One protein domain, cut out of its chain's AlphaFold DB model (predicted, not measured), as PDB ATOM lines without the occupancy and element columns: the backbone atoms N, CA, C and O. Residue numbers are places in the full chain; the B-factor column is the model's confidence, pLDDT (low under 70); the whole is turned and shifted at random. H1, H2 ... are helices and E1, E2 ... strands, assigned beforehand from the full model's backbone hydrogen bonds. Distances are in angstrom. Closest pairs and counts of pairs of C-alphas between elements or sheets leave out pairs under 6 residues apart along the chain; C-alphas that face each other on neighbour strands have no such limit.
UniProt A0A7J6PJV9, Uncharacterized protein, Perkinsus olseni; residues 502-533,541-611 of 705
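This is residues 502 to 533 and 541 to 611 of the 705 residues of an uncharacterized protein of Perkinsus olseni (UniProt A0A7J6PJV9). One antiparallel sheet of five strands, twisted, makes a wall with both helices over one face and the other face bare. H2 packs slantwise over E4, while the short H1 sits more loosely on that same face; residues 511 to 517 and the tail 605 to 611 stick out. The printed part has 103 residues with two named helices and five named strands, along the chain H1, E1, E2, E3, E4, E5, H2, and the sheet order is E1 - E2 - E3 - E4 - E5. The class is mixed, helices and strands; the whole is loose, with a radius of gyration of the C-alphas of 15.9 A and spans of 48 by 37 by 25 A.

Find C-alpha 502 at (22.350, 12.996, 22.992); from there H1 runs over residues 502 to 507. After the unnamed stretch 508 to 521, look for E1 at residues 522 to 530, 25.7 A from first to last C-alpha. Past the cut comes E2, residues 544 to 552, 26.2 A long. E3, residues 558 to 568, is the longest strand at 32.0 A, starting at C-alpha 558, (29.242, 13.699, 49.660). E4 holds residues 573 to 582 and measures 26.6 A; E5 is short, residues 588 to 590. H2, residues 593 to 603, is 15.3 A long and ends at C-alpha 603, (22.252, 1.736, 25.299).

Begin with the sheet, whose edge strands are E1 and E5. E1 and E2 are antiparallel at 169 degrees, with N 528 and O 546 2.8 A apart, within hydrogen-bond range. E2, E3, E4 and E5 form a meander, each strand the antiparallel neighbour of the one before. In the hairpin of E2 and E3, N 545 and O 565 are 2.8 A apart; in that of E3 and E4, N 562 and O 580 are 2.9 A apart; in that of E4 and E5, N 589 and O 581 are 2.8 A apart. H2 is on the sheet at a height of 8.3 A, over E4 and slantwise to it at 56 degrees on the local plane; their closest C-alphas, of Glu 575 and Asn 600, are 6.2 A apart. H1 is on the same face, also at a height of 8.3 A, only just over E2, with 3 of its 6 C-alphas falling on that strand, and along it at 14 degrees on the local plane; their closest C-alphas, of Gly 507 and Ile 547, are 7.9 A apart. H1 and H2 are apart. In both helices every O i to N i+4 pair is within hydrogen-bond range.

Look for the two farthest C-alphas at Asp 555 and Ala 609, 50.2 A apart. Residues 534 to 540 are not printed, and C-alphas 533 and 541 stand 8.4 A apart across that cut. The link from H1 to E1 is long, with 14 residues. The mean pLDDT of the printed part is 72.1; it is under 70 at residues 502 to 525, 527 to 533, 541 and 606 to 611.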
ATOM      1  N   VAL A 502      21.754  14.000  22.086       34.50
ATOM      2  CA  VAL A 502      22.350  12.996  22.992       34.50
ATOM      3  C   VAL A 502      22.481  13.452  24.463       34.50
ATOM      4  O   VAL A 502      22.191  12.631  25.338       34.50
ATOM      5  N   PRO A 503      22.847  14.712  24.798       32.72
ATOM      6  CA  PRO A 503      23.025  15.124  26.198       32.72
ATOM      7  C   PRO A 503      21.765  14.964  27.065       32.72
ATOM      8  O   PRO A 503      21.864  14.592  28.233       32.72
ATOM      9  N   TRP A 504      20.577  15.176  26.486       28.06
ATOM     10  CA  TRP A 504      19.291  15.015  27.179       28.06
ATOM     11  C   TRP A 504      19.016  13.566  27.598       28.06
ATOM     12  O   TRP A 504      18.515  13.329  28.696       28.06
ATOM     13  N   ALA A 505      19.366  12.589  26.755       32.81
ATOM     14  CA  ALA A 505      19.143  11.175  27.052       32.81
ATOM     15  C   ALA A 505      20.013  10.680  28.220       32.81
ATOM     16  O   ALA A 505      19.551   9.882  29.032       32.81
ATOM     17  N   ILE A 506      21.249  11.182  28.333       38.62
ATOM     18  CA  ILE A 506      22.180  10.798  29.406       38.62
ATOM     19  C   ILE A 506      21.844  11.532  30.713       38.62
ATOM     20  O   ILE A 506      21.819  10.903  31.766       38.62
ATOM     21  N   GLY A 507      21.490  12.824  30.664       32.03
ATOM     22  CA  GLY A 507      21.035  13.560  31.854       32.03
ATOM     23  C   GLY A 507      19.729  13.017  32.455       32.03
ATOM     24  O   GLY A 507      19.539  13.051  33.666       32.03
ATOM     25  N   SER A 508      18.851  12.437  31.629       33.50
ATOM     26  CA  SER A 508      17.599  11.809  32.086       33.50
ATOM     27  C   SER A 508      17.799  10.463  32.805       33.50
ATOM     28  O   SER A 508      16.850   9.935  33.380       33.50
ATOM     29  N   LEU A 509      19.007   9.889  32.766       33.75
ATOM     30  CA  LEU A 509      19.324   8.556  33.300       33.75
ATOM     31  C   LEU A 509      19.736   8.557  34.787       33.75
ATOM     32  O   LEU A 509      19.934   7.482  35.349       33.75
ATOM     33  N   LEU A 510      19.860   9.733  35.420       33.91
ATOM     34  CA  LEU A 510      20.383   9.905  36.788       33.91
ATOM     35  C   LEU A 510      19.373  10.493  37.796       33.91
ATOM     36  O   LEU A 510      19.735  10.842  38.916       33.91
ATOM     37  N   LEU A 511      18.082  10.559  37.452       30.03
ATOM     38  CA  LEU A 511      17.042  11.015  38.382       30.03
ATOM     39  C   LEU A 511      16.505   9.874  39.260       30.03
ATOM     40  O   LEU A 511      15.499   9.241  38.941       30.03
ATOM     41  N   HIS A 512      17.145   9.681  40.413       31.89
ATOM     42  CA  HIS A 512      16.584   8.973  41.567       31.89
ATOM     43  C   HIS A 512      16.542   9.911  42.775       31.89
ATOM     44  O   HIS A 512      17.464  10.695  42.983       31.89
ATOM     45  N   ARG A 513      15.464   9.856  43.561       30.95
ATOM     46  CA  ARG A 513      15.309  10.647  44.791       30.95
ATOM     47  C   ARG A 513      14.328   9.956  45.720       30.95
ATOM     48  O   ARG A 513      13.133   9.957  45.431       30.95
ATOM     49  N   ASP A 514      14.818   9.448  46.845       27.95
ATOM     50  CA  ASP A 514      13.951   9.075  47.961       27.95
ATOM     51  C   ASP A 514      14.693   9.177  49.302       27.95
ATOM     52  O   ASP A 514      15.361   8.251  49.744       27.95
ATOM     53  N   PHE A 515      14.571  10.334  49.950       29.84
ATOM     54  CA  PHE A 515      14.535  10.455  51.407       29.84
ATOM     55  C   PHE A 515      13.793  11.749  51.759       29.84
ATOM     56  O   PHE A 515      13.818  12.719  51.001       29.84
ATOM     57  N   VAL A 516      13.120  11.778  52.913       27.36
ATOM     58  CA  VAL A 516      12.483  12.993  53.453       27.36
ATOM     59  C   VAL A 516      12.808  13.115  54.940       27.36
ATOM     60  O   VAL A 516      11.989  12.815  55.809       27.36
ATOM     61  N   GLY A 517      14.037  13.555  55.212       25.25
ATOM     62  CA  GLY A 517      14.295  14.457  56.330       25.25
ATOM     63  C   GLY A 517      13.906  15.894  55.953       25.25
ATOM     64  O   GLY A 517      13.368  16.147  54.872       25.25
ATOM     65  N   GLN A 518      14.181  16.846  56.841       33.72
ATOM     66  CA  GLN A 518      14.182  18.270  56.493       33.72
ATOM     67  C   GLN A 518      15.571  18.597  55.933       33.72
ATOM     68  O   GLN A 518      16.534  18.519  56.684       33.72
ATOM     69  N   PHE A 519      15.667  18.906  54.637       34.94
ATOM     70  CA  PHE A 519      16.947  19.068  53.932       34.94
ATOM     71  C   PHE A 519      17.212  20.510  53.499       34.94
ATOM     72  O   PHE A 519      16.312  21.181  52.983       34.94
ATOM     73  N   THR A 520      18.477  20.928  53.577       37.25
ATOM     74  CA  THR A 520      19.006  22.154  52.950       37.25
ATOM     75  C   THR A 520      19.828  21.818  51.694       37.25
ATOM     76  O   THR A 520      20.976  22.215  51.525       37.25
ATOM     77  N   GLU A 521      19.203  21.058  50.788       50.66
ATOM     78  CA  GLU A 521      19.813  20.393  49.625       50.66
ATOM     79  C   GLU A 521      20.540  21.359  48.658       50.66
ATOM     80  O   GLU A 521      19.915  22.034  47.832       50.66
ATOM     81  N   LYS A 522      21.882  21.386  48.707       55.75
ATOM     82  CA  LYS A 522      22.726  22.067  47.710       55.75
ATOM     83  C   LYS A 522      23.169  21.076  46.632       55.75
ATOM     84  O   LYS A 522      24.161  20.365  46.789       55.75
ATOM     85  N   LYS A 523      22.440  21.058  45.517       61.91
ATOM     86  CA  LYS A 523      22.783  20.271  44.327       61.91
ATOM     87  C   LYS A 523      23.758  21.025  43.420       61.91
ATOM     88  O   LYS A 523      23.483  22.163  43.044       61.91
ATOM     89  N   GLU A 524      24.839  20.365  43.006       67.69
ATOM     90  CA  GLU A 524      25.759  20.868  41.982       67.69
ATOM     91  C   GLU A 524      25.841  19.893  40.796       67.69
ATOM     92  O   GLU A 524      25.723  18.673  40.931       67.69
ATOM     93  N   SER A 525      25.951  20.436  39.585       65.81
ATOM     94  CA  SER A 525      25.950  19.652  38.346       65.81
ATOM     95  C   SER A 525      26.816  20.348  37.299       65.81
ATOM     96  O   SER A 525      26.452  21.411  36.798       65.81
ATOM     97  N   GLU A 526      27.964  19.758  36.968       70.38
ATOM     98  CA  GLU A 526      28.865  20.249  35.923       70.38
ATOM     99  C   GLU A 526      28.717  19.387  34.660       70.38
ATOM    100  O   GLU A 526      28.927  18.173  34.680       70.38
ATOM    101  N   VAL A 527      28.396  20.031  33.535       69.56
ATOM    102  CA  VAL A 527      28.473  19.426  32.199       69.56
ATOM    103  C   VAL A 527      29.616  20.096  31.447       69.56
ATOM    104  O   VAL A 527      29.533  21.268  31.081       69.56
ATOM    105  N   LYS A 528      30.693  19.345  31.217       69.50
ATOM    106  CA  LYS A 528      31.942  19.828  30.626       69.50
ATOM    107  C   LYS A 528      32.211  19.097  29.313       69.50
ATOM    108  O   LYS A 528      32.641  17.944  29.299       69.50
ATOM    109  N   ILE A 529      31.959  19.774  28.197       69.12
ATOM    110  CA  ILE A 529      32.309  19.279  26.862       69.12
ATOM    111  C   ILE A 529      33.707  19.799  26.524       69.12
ATOM    112  O   ILE A 529      33.917  21.007  26.440       69.12
ATOM    113  N   THR A 530      34.664  18.894  26.327       69.31
ATOM    114  CA  THR A 530      36.030  19.233  25.914       69.31
ATOM    115  C   THR A 530      36.267  18.776  24.479       69.31
ATOM    116  O   THR A 530      36.535  17.600  24.222       69.31
ATOM    117  N   SER A 531      36.184  19.718  23.540       60.16
ATOM    118  CA  SER A 531      36.777  19.581  22.207       60.16
ATOM    119  C   SER A 531      38.301  19.698  22.310       60.16
ATOM    120  O   SER A 531      38.791  20.622  22.962       60.16
ATOM    121  N   GLY A 532      39.050  18.800  21.664       53.78
ATOM    122  CA  GLY A 532      40.514  18.891  21.613       53.78
ATOM    123  C   GLY A 532      40.988  20.203  20.972       53.78
ATOM    124  O   GLY A 532      40.360  20.693  20.033       53.78
ATOM    125  N   ASN A 533      42.085  20.781  21.476       42.97
ATOM    126  CA  ASN A 533      42.638  22.028  20.935       42.97
ATOM    127  C   ASN A 533      43.216  21.788  19.518       42.97
ATOM    128  O   ASN A 533      44.172  21.015  19.399       42.97
ATOM    129  N   GLN A 541      41.541  14.685  18.192       68.62
ATOM    130  CA  GLN A 541      41.034  13.945  19.340       68.62
ATOM    131  C   GLN A 541      39.508  13.917  19.270       68.62
ATOM    132  O   GLN A 541      38.874  14.971  19.170       68.62
ATOM    133  N   ASP A 542      38.930  12.716  19.330       81.06
ATOM    134  CA  ASP A 542      37.484  12.536  19.407       81.06
ATOM    135  C   ASP A 542      36.912  13.353  20.588       81.06
ATOM    136  O   ASP A 542      37.461  13.293  21.695       81.06
ATOM    137  N   PRO A 543      35.833  14.137  20.393       81.44
ATOM    138  CA  PRO A 543      35.303  15.001  21.440       81.44
ATOM    139  C   PRO A 543      34.820  14.190  22.647       81.44
ATOM    140  O   PRO A 543      34.102  13.194  22.508       81.44
ATOM    141  N   VAL A 544      35.184  14.658  23.843       85.44
ATOM    142  CA  VAL A 544      34.818  14.027  25.118       85.44
ATOM    143  C   VAL A 544      33.787  14.887  25.840       85.44
ATOM    144  O   VAL A 544      33.984  16.083  26.056       85.44
ATOM    145  N   CYS A 545      32.684  14.258  26.233       87.31
ATOM    146  CA  CYS A 545      31.666  14.829  27.100       87.31
ATOM    147  C   CYS A 545      31.847  14.275  28.517       87.31
ATOM    148  O   CYS A 545      31.925  13.058  28.703       87.31
ATOM    149  N   LYS A 546      31.906  15.159  29.515       88.62
ATOM    150  CA  LYS A 546      31.910  14.802  30.936       88.62
ATOM    151  C   LYS A 546      30.667  15.376  31.593       88.62
ATOM    152  O   LYS A 546      30.387  16.564  31.458       88.62
ATOM    153  N   ILE A 547      29.930  14.523  32.289       84.75
ATOM    154  CA  ILE A 547      28.763  14.882  33.090       84.75
ATOM    155  C   ILE A 547      29.079  14.426  34.508       84.75
ATOM    156  O   ILE A 547      29.291  13.236  34.730       84.75
ATOM    157  N   SER A 548      29.145  15.359  35.449       85.94
ATOM    158  CA  SER A 548      29.377  15.065  36.863       85.94
ATOM    159  C   SER A 548      28.350  15.772  37.731       85.94
ATOM    160  O   SER A 548      28.139  16.977  37.615       85.94
ATOM    161  N   GLU A 549      27.720  15.000  38.603       86.38
ATOM    162  CA  GLU A 549      26.625  15.413  39.467       86.38
ATOM    163  C   GLU A 549      26.977  15.024  40.904       86.38
ATOM    164  O   GLU A 549      27.348  13.875  41.163       86.38
ATOM    165  N   SER A 550      26.918  15.989  41.820       85.31
ATOM    166  CA  SER A 550      27.312  15.814  43.217       85.31
ATOM    167  C   SER A 550      26.224  16.298  44.171       85.31
ATOM    168  O   SER A 550      25.545  17.307  43.951       85.31
ATOM    169  N   PHE A 551      26.085  15.554  45.263       83.12
ATOM    170  CA  PHE A 551      25.127  15.781  46.329       83.12
ATOM    171  C   PHE A 551      25.916  15.923  47.629       83.12
ATOM    172  O   PHE A 551      26.653  15.016  48.008       83.12
ATOM    173  N   THR A 552      25.797  17.074  48.293       82.44
ATOM    174  CA  THR A 552      26.329  17.270  49.650       82.44
ATOM    175  C   THR A 552      25.159  17.262  50.625       82.44
ATOM    176  O   THR A 552      24.176  17.971  50.402       82.44
ATOM    177  N   TYR A 553      25.260  16.453  51.674       75.38
ATOM    178  CA  TYR A 553      24.216  16.273  52.681       75.38
ATOM    179  C   TYR A 553      24.480  17.197  53.881       75.38
ATOM    180  O   TYR A 553      25.581  17.725  54.047       75.38
ATOM    181  N   ASP A 554      23.478  17.385  54.743       79.06
ATOM    182  CA  ASP A 554      23.560  18.313  55.883       79.06
ATOM    183  C   ASP A 554      24.571  17.882  56.978       79.06
ATOM    184  O   ASP A 554      24.923  18.688  57.837       79.06
ATOM    185  N   ASP A 555      25.083  16.643  56.942       85.81
ATOM    186  CA  ASP A 555      26.178  16.152  57.799       85.81
ATOM    187  C   ASP A 555      27.586  16.358  57.192       85.81
ATOM    188  O   ASP A 555      28.591  16.038  57.828       85.81
ATOM    189  N   GLY A 556      27.669  16.908  55.976       88.25
ATOM    190  CA  GLY A 556      28.913  17.116  55.234       88.25
ATOM    191  C   GLY A 556      29.389  15.911  54.416       88.25
ATOM    192  O   GLY A 556      30.429  16.013  53.763       88.25
ATOM    193  N   SER A 557      28.652  14.795  54.410       88.81
ATOM    194  CA  SER A 557      28.904  13.678  53.493       88.81
ATOM    195  C   SER A 557      28.675  14.092  52.031       88.81
ATOM    196  O   SER A 557      27.955  15.057  51.738       88.81
ATOM    197  N   GLN A 558      29.319  13.390  51.092       89.06
ATOM    198  CA  GLN A 558      29.242  13.699  49.660       89.06
ATOM    199  C   GLN A 558      29.104  12.437  48.817       89.06
ATOM    200  O   GLN A 558      30.047  11.655  48.726       89.06
ATOM    201  N   SER A 559      27.967  12.289  48.136       90.38
ATOM    202  CA  SER A 559      27.763  11.269  47.101       90.38
ATOM    203  C   SER A 559      27.735  11.909  45.709       90.38
ATOM    204  O   SER A 559      27.608  13.128  45.556       90.38
ATOM    205  N   GLY A 560      27.889  11.107  44.657       93.50
ATOM    206  CA  GLY A 560      27.841  11.634  43.295       93.50
ATOM    207  C   GLY A 560      28.074  10.605  42.200       93.50
ATOM    208  O   GLY A 560      28.466   9.466  42.451       93.50
ATOM    209  N   VAL A 561      27.847  11.026  40.957       92.69
ATOM    210  CA  VAL A 561      28.080  10.218  39.756       92.69
ATOM    211  C   VAL A 561      28.816  11.057  38.719       92.69
ATOM    212  O   VAL A 561      28.406  12.170  38.397       92.69
ATOM    213  N   ALA A 562      29.894  10.505  38.163       91.94
ATOM    214  CA  ALA A 562      30.621  11.078  37.040       91.94
ATOM    215  C   ALA A 562      30.634  10.098  35.861       91.94
ATOM    216  O   ALA A 562      31.111   8.964  35.971       91.94
ATOM    217  N   VAL A 563      30.125  10.554  34.717       93.06
ATOM    218  CA  VAL A 563      30.074   9.817  33.454       93.06
ATOM    219  C   VAL A 563      30.910  10.551  32.415       93.06
ATOM    220  O   VAL A 563      30.721  11.736  32.146       93.06
ATOM    221  N   GLU A 564      31.836   9.824  31.808       93.69
ATOM    222  CA  GLU A 564      32.682  10.275  30.714       93.69
ATOM    223  C   GLU A 564      32.296   9.483  29.465       93.69
ATOM    224  O   GLU A 564      32.302   8.250  29.478       93.69
ATOM    225  N   ALA A 565      31.938  10.185  28.391       92.06
ATOM    226  CA  ALA A 565      31.604   9.588  27.107       92.06
ATOM    227  C   ALA A 565      32.445  10.229  26.001       92.06
ATOM    228  O   ALA A 565      32.451  11.450  25.837       92.06
ATOM    229  N   ALA A 566      33.145   9.400  25.233       92.00
ATOM    230  CA  ALA A 566      33.931   9.826  24.082       92.00
ATOM    231  C   ALA A 566      33.166   9.512  22.793       92.00
ATOM    232  O   ALA A 566      32.476   8.493  22.702       92.00
ATOM    233  N   TRP A 567      33.279  10.371  21.785       91.56
ATOM    234  CA  TRP A 567      32.805  10.021  20.450       91.56
ATOM    235  C   TRP A 567      33.625   8.848  19.900       91.56
ATOM    236  O   TRP A 567      34.848   8.865  19.928       91.56
ATOM    237  N   SER A 568      32.961   7.805  19.408       90.94
ATOM    238  CA  SER A 568      33.617   6.704  18.711       90.94
ATOM    239  C   SER A 568      33.529   6.960  17.212       90.94
ATOM    240  O   SER A 568      32.533   6.600  16.575       90.94
ATOM    241  N   GLY A 569      34.573   7.558  16.626       86.94
ATOM    242  CA  GLY A 569      34.628   7.844  15.187       86.94
ATOM    243  C   GLY A 569      34.389   6.613  14.298       86.94
ATOM    244  O   GLY A 569      33.781   6.726  13.237       86.94
ATOM    245  N   GLN A 570      34.768   5.416  14.764       86.19
ATOM    246  CA  GLN A 570      34.520   4.142  14.072       86.19
ATOM    247  C   GLN A 570      33.038   3.712  14.078       86.19
ATOM    248  O   GLN A 570      32.612   2.979  13.186       86.19
ATOM    249  N   LYS A 571      32.255   4.126  15.083       87.25
ATOM    250  CA  LYS A 571      30.868   3.671  15.307       87.25
ATOM    251  C   LYS A 571      29.815   4.770  15.119       87.25
ATOM    252  O   LYS A 571      28.627   4.467  15.184       87.25
ATOM    253  N   GLY A 572      30.228   6.024  14.917       90.12
ATOM    254  CA  GLY A 572      29.327   7.161  14.695       90.12
ATOM    255  C   GLY A 572      28.422   7.486  15.889       90.12
ATOM    256  O   GLY A 572      27.282   7.900  15.691       90.12
ATOM    257  N   ARG A 573      28.891   7.239  17.121       90.62
ATOM    258  CA  ARG A 573      28.118   7.412  18.364       90.62
ATOM    259  C   ARG A 573      29.024   7.739  19.549       90.62
ATOM    260  O   ARG A 573      30.188   7.344  19.549       90.62
ATOM    261  N   PHE A 574      28.486   8.389  20.579       90.44
ATOM    262  CA  PHE A 574      29.164   8.499  21.875       90.44
ATOM    263  C   PHE A 574      29.135   7.155  22.602       90.44
ATOM    264  O   PHE A 574      28.066   6.582  22.790       90.44
ATOM    265  N   GLU A 575      30.285   6.672  23.059       93.94
ATOM    266  CA  GLU A 575      30.375   5.517  23.952       93.94
ATOM    267  C   GLU A 575      30.896   5.961  25.319       93.94
ATOM    268  O   GLU A 575      31.810   6.781  25.418       93.94
ATOM    269  N   ILE A 576      30.297   5.424  26.385       95.12
ATOM    270  CA  ILE A 576      30.760   5.646  27.757       95.12
ATOM    271  C   ILE A 576      32.172   5.068  27.848       95.12
ATOM    272  O   ILE A 576      32.364   3.879  27.592       95.12
ATOM    273  N   SER A 577      33.146   5.904  28.193       94.50
ATOM    274  CA  SER A 577      34.556   5.543  28.349       94.50
ATOM    275  C   SER A 577      34.959   5.444  29.819       94.50
ATOM    276  O   SER A 577      35.824   4.634  30.156       94.50
ATOM    277  N   SER A 578      34.299   6.180  30.722       95.56
ATOM    278  CA  SER A 578      34.360   5.882  32.152       95.56
ATOM    279  C   SER A 578      33.071   6.226  32.907       95.56
ATOM    280  O   SER A 578      32.311   7.112  32.527       95.56
ATOM    281  N   PHE A 579      32.807   5.474  33.976       94.88
ATOM    282  CA  PHE A 579      31.703   5.699  34.908       94.88
ATOM    283  C   PHE A 579      32.254   5.539  36.325       94.88
ATOM    284  O   PHE A 579      32.911   4.536  36.621       94.88
ATOM    285  N   ILE A 580      32.013   6.523  37.185       93.69
ATOM    286  CA  ILE A 580      32.442   6.554  38.584       93.69
ATOM    287  C   ILE A 580      31.221   6.918  39.426       93.69
ATOM    288  O   ILE A 580      30.552   7.904  39.131       93.69
ATOM    289  N   ALA A 581      30.946   6.134  40.464       93.31
ATOM    290  CA  ALA A 581      29.988   6.483  41.505       93.31
ATOM    291  C   ALA A 581      30.739   6.672  42.825       93.31
ATOM    292  O   ALA A 581      31.568   5.836  43.185       93.31
ATOM    293  N   THR A 582      30.445   7.759  43.524       91.19
ATOM    294  CA  THR A 582      30.988   8.097  44.838       91.19
ATOM    295  C   THR A 582      29.885   7.862  45.860       91.19
ATOM    296  O   THR A 582      28.811   8.455  45.738       91.19
ATOM    297  N   ASP A 583      30.119   6.973  46.826       91.50
ATOM    298  CA  ASP A 583      29.202   6.797  47.957       91.50
ATOM    299  C   ASP A 583      29.318   7.948  48.966       91.50
ATOM    300  O   ASP A 583      30.223   8.770  48.883       91.50
ATOM    301  N   GLU A 584      28.398   8.004  49.927       88.75
ATOM    302  CA  GLU A 584      28.314   9.062  50.948       88.75
ATOM    303  C   GLU A 584      29.612   9.201  51.776       88.75
ATOM    304  O   GLU A 584      29.934  10.284  52.260       88.75
ATOM    305  N   GLN A 585      30.417   8.137  51.873       90.94
ATOM    306  CA  GLN A 585      31.710   8.133  52.569       90.94
ATOM    307  C   GLN A 585      32.851   8.720  51.711       90.94
ATOM    308  O   GLN A 585      34.008   8.719  52.131       90.94
ATOM    309  N   GLY A 586      32.547   9.217  50.507       87.56
ATOM    310  CA  GLY A 586      33.518   9.710  49.531       87.56
ATOM    311  C   GLY A 586      34.186   8.602  48.704       87.56
ATOM    312  O   GLY A 586      35.120   8.880  47.941       87.56
ATOM    313  N   THR A 587      33.746   7.343  48.813       92.56
ATOM    314  CA  THR A 587      34.430   6.206  48.180       92.56
ATOM    315  C   THR A 587      34.086   6.120  46.695       92.56
ATOM    316  O   THR A 587      33.039   5.617  46.287       92.56
ATOM    317  N   SER A 588      35.001   6.598  45.854       94.94
ATOM    318  CA  SER A 588      34.862   6.576  44.392       94.94
ATOM    319  C   SER A 588      35.043   5.166  43.807       94.94
ATOM    320  O   SER A 588      36.160   4.725  43.529       94.94
ATOM    321  N   THR A 589      33.941   4.468  43.539       94.12
ATOM    322  CA  THR A 589      33.920   3.185  42.824       94.12
ATOM    323  C   THR A 589      33.805   3.406  41.313       94.12
ATOM    324  O   THR A 589      32.748   3.762  40.786       94.12
ATOM    325  N   ARG A 590      34.890   3.137  40.577       95.25
ATOM    326  CA  ARG A 590      34.896   3.128  39.104       95.25
ATOM    327  C   ARG A 590      34.340   1.807  38.556       95.25
ATOM    328  O   ARG A 590      34.710   0.726  39.013       95.25
ATOM    329  N   ALA A 591      33.477   1.877  37.545       92.88
ATOM    330  CA  ALA A 591      33.026   0.699  36.810       92.88
ATOM    331  C   ALA A 591      34.189   0.072  36.015       92.88
ATOM    332  O   ALA A 591      34.972   0.785  35.389       92.88
ATOM    333  N   ASN A 592      34.297  -1.260  36.016       95.19
ATOM    334  CA  ASN A 592      35.270  -1.965  35.179       95.19
ATOM    335  C   ASN A 592      34.838  -1.979  33.702       95.19
ATOM    336  O   ASN A 592      33.667  -1.744  33.385       95.19
ATOM    337  N   SER A 593      35.784  -2.317  32.821       92.25
ATOM    338  CA  SER A 593      35.589  -2.518  31.375       92.25
ATOM    339  C   SER A 593      34.282  -3.231  31.049       92.25
ATOM    340  O   SER A 593      33.482  -2.724  30.278       92.25
ATOM    341  N   ASP A 594      34.020  -4.357  31.704       92.88
ATOM    342  CA  ASP A 594      32.930  -5.263  31.351       92.88
ATOM    343  C   ASP A 594      31.562  -4.673  31.728       92.88
ATOM    344  O   ASP A 594      30.562  -4.932  31.062       92.88
ATOM    345  N   LYS A 595      31.495  -3.853  32.789       91.31
ATOM    346  CA  LYS A 595      30.291  -3.076  33.131       91.31
ATOM    347  C   LYS A 595      30.072  -1.943  32.131       91.31
ATOM    348  O   LYS A 595      28.935  -1.711  31.735       91.31
ATOM    349  N   ILE A 596      31.139  -1.267  31.708       93.62
ATOM    350  CA  ILE A 596      31.085  -0.179  30.721       93.62
ATOM    351  C   ILE A 596      30.700  -0.717  29.332       93.62
ATOM    352  O   ILE A 596      29.850  -0.134  28.661       93.62
ATOM    353  N   GLU A 597      31.240  -1.860  28.914       89.69
ATOM    354  CA  GLU A 597      30.850  -2.549  27.682       89.69
ATOM    355  C   GLU A 597      29.394  -3.019  27.756       89.69
ATOM    356  O   GLU A 597      28.628  -2.758  26.831       89.69
ATOM    357  N   ARG A 598      28.961  -3.605  28.885       86.81
ATOM    358  CA  ARG A 598      27.549  -3.962  29.095       86.81
ATOM    359  C   ARG A 598      26.624  -2.749  29.016       86.81
ATOM    360  O   ARG A 598      25.615  -2.837  28.324       86.81
ATOM    361  N   LEU A 599      26.972  -1.620  29.637       85.56
ATOM    362  CA  LEU A 599      26.215  -0.364  29.530       85.56
ATOM    363  C   LEU A 599      26.150   0.138  28.081       85.56
ATOM    364  O   LEU A 599      25.060   0.406  27.580       85.56
ATOM    365  N   ASN A 600      27.276   0.175  27.366       90.88
ATOM    366  CA  ASN A 600      27.293   0.533  25.945       90.88
ATOM    367  C   ASN A 600      26.495  -0.463  25.078       90.88
ATOM    368  O   ASN A 600      25.879  -0.048  24.102       90.88
ATOM    369  N   SER A 601      26.441  -1.750  25.431       86.50
ATOM    370  CA  SER A 601      25.616  -2.755  24.740       86.50
ATOM    371  C   SER A 601      24.126  -2.700  25.109       86.50
ATOM    372  O   SER A 601      23.296  -3.159  24.331       86.50
ATOM    373  N   LEU A 602      23.774  -2.116  26.261       82.50
ATOM    374  CA  LEU A 602      22.392  -1.868  26.680       82.50
ATOM    375  C   LEU A 602      21.825  -0.618  25.989       82.50
ATOM    376  O   LEU A 602      20.698  -0.637  25.508       82.50
ATOM    377  N   ILE A 603      22.622   0.454  25.924       83.56
ATOM    378  CA  ILE A 603      22.252   1.736  25.299       83.56
ATOM    379  C   ILE A 603      22.323   1.638  23.765       83.56
ATOM    380  O   ILE A 603      21.481   2.194  23.066       83.56
ATOM    381  N   TRP A 604      23.312   0.910  23.234       84.12
ATOM    382  CA  TRP A 604      23.629   0.851  21.803       84.12
ATOM    383  C   TRP A 604      23.733  -0.583  21.250       84.12
ATOM    384  O   TRP A 604      24.604  -0.881  20.415       84.12
ATOM    385  N   GLY A 605      22.870  -1.470  21.754       82.81
ATOM    386  CA  GLY A 605      22.767  -2.879  21.365       82.81
ATOM    387  C   GLY A 605      22.473  -3.112  19.879       82.81
ATOM    388  O   GLY A 605      22.216  -2.185  19.113       82.81
ATOM    389  N   THR A 606      22.562  -4.375  19.453       46.34
ATOM    390  CA  THR A 606      22.595  -4.769  18.030       46.34
ATOM    391  C   THR A 606      21.447  -4.188  17.192       46.34
ATOM    392  O   THR A 606      20.292  -4.279  17.617       46.34
ATOM    393  N   PRO A 607      21.722  -3.684  15.970       42.25
ATOM    394  CA  PRO A 607      20.739  -2.998  15.135       42.25
ATOM    395  C   PRO A 607      19.732  -3.962  14.484       42.25
ATOM    396  O   PRO A 607      19.792  -4.258  13.291       42.25
ATOM    397  N   ALA A 608      18.748  -4.415  15.261       37.16
ATOM    398  CA  ALA A 608      17.465  -4.831  14.710       37.16
ATOM    399  C   ALA A 608      16.730  -3.568  14.219       37.16
ATOM    400  O   ALA A 608      16.490  -2.653  15.006       37.16
ATOM    401  N   ALA A 609      16.384  -3.512  12.930       34.41
ATOM    402  CA  ALA A 609      16.113  -2.277  12.171       34.41
ATOM    403  C   ALA A 609      14.923  -1.389  12.623       34.41
ATOM    404  O   ALA A 609      14.621  -0.399  11.959       34.41
ATOM    405  N   HIS A 610      14.239  -1.721  13.723       36.28
ATOM    406  CA  HIS A 610      13.016  -1.055  14.190       36.28
ATOM    407  C   HIS A 610      12.951  -0.821  15.714       36.28
ATOM    408  O   HIS A 610      11.865  -0.566  16.240       36.28
ATOM    409  N   GLN A 611      14.062  -0.929  16.458       36.94
ATOM    410  CA  GLN A 611      14.028  -0.656  17.903       36.94
ATOM    411  C   GLN A 611      14.021   0.846  18.236       36.94
ATOM    412  O   GLN A 611      14.613   1.677  17.553       36.94
TER     413      GLN A 611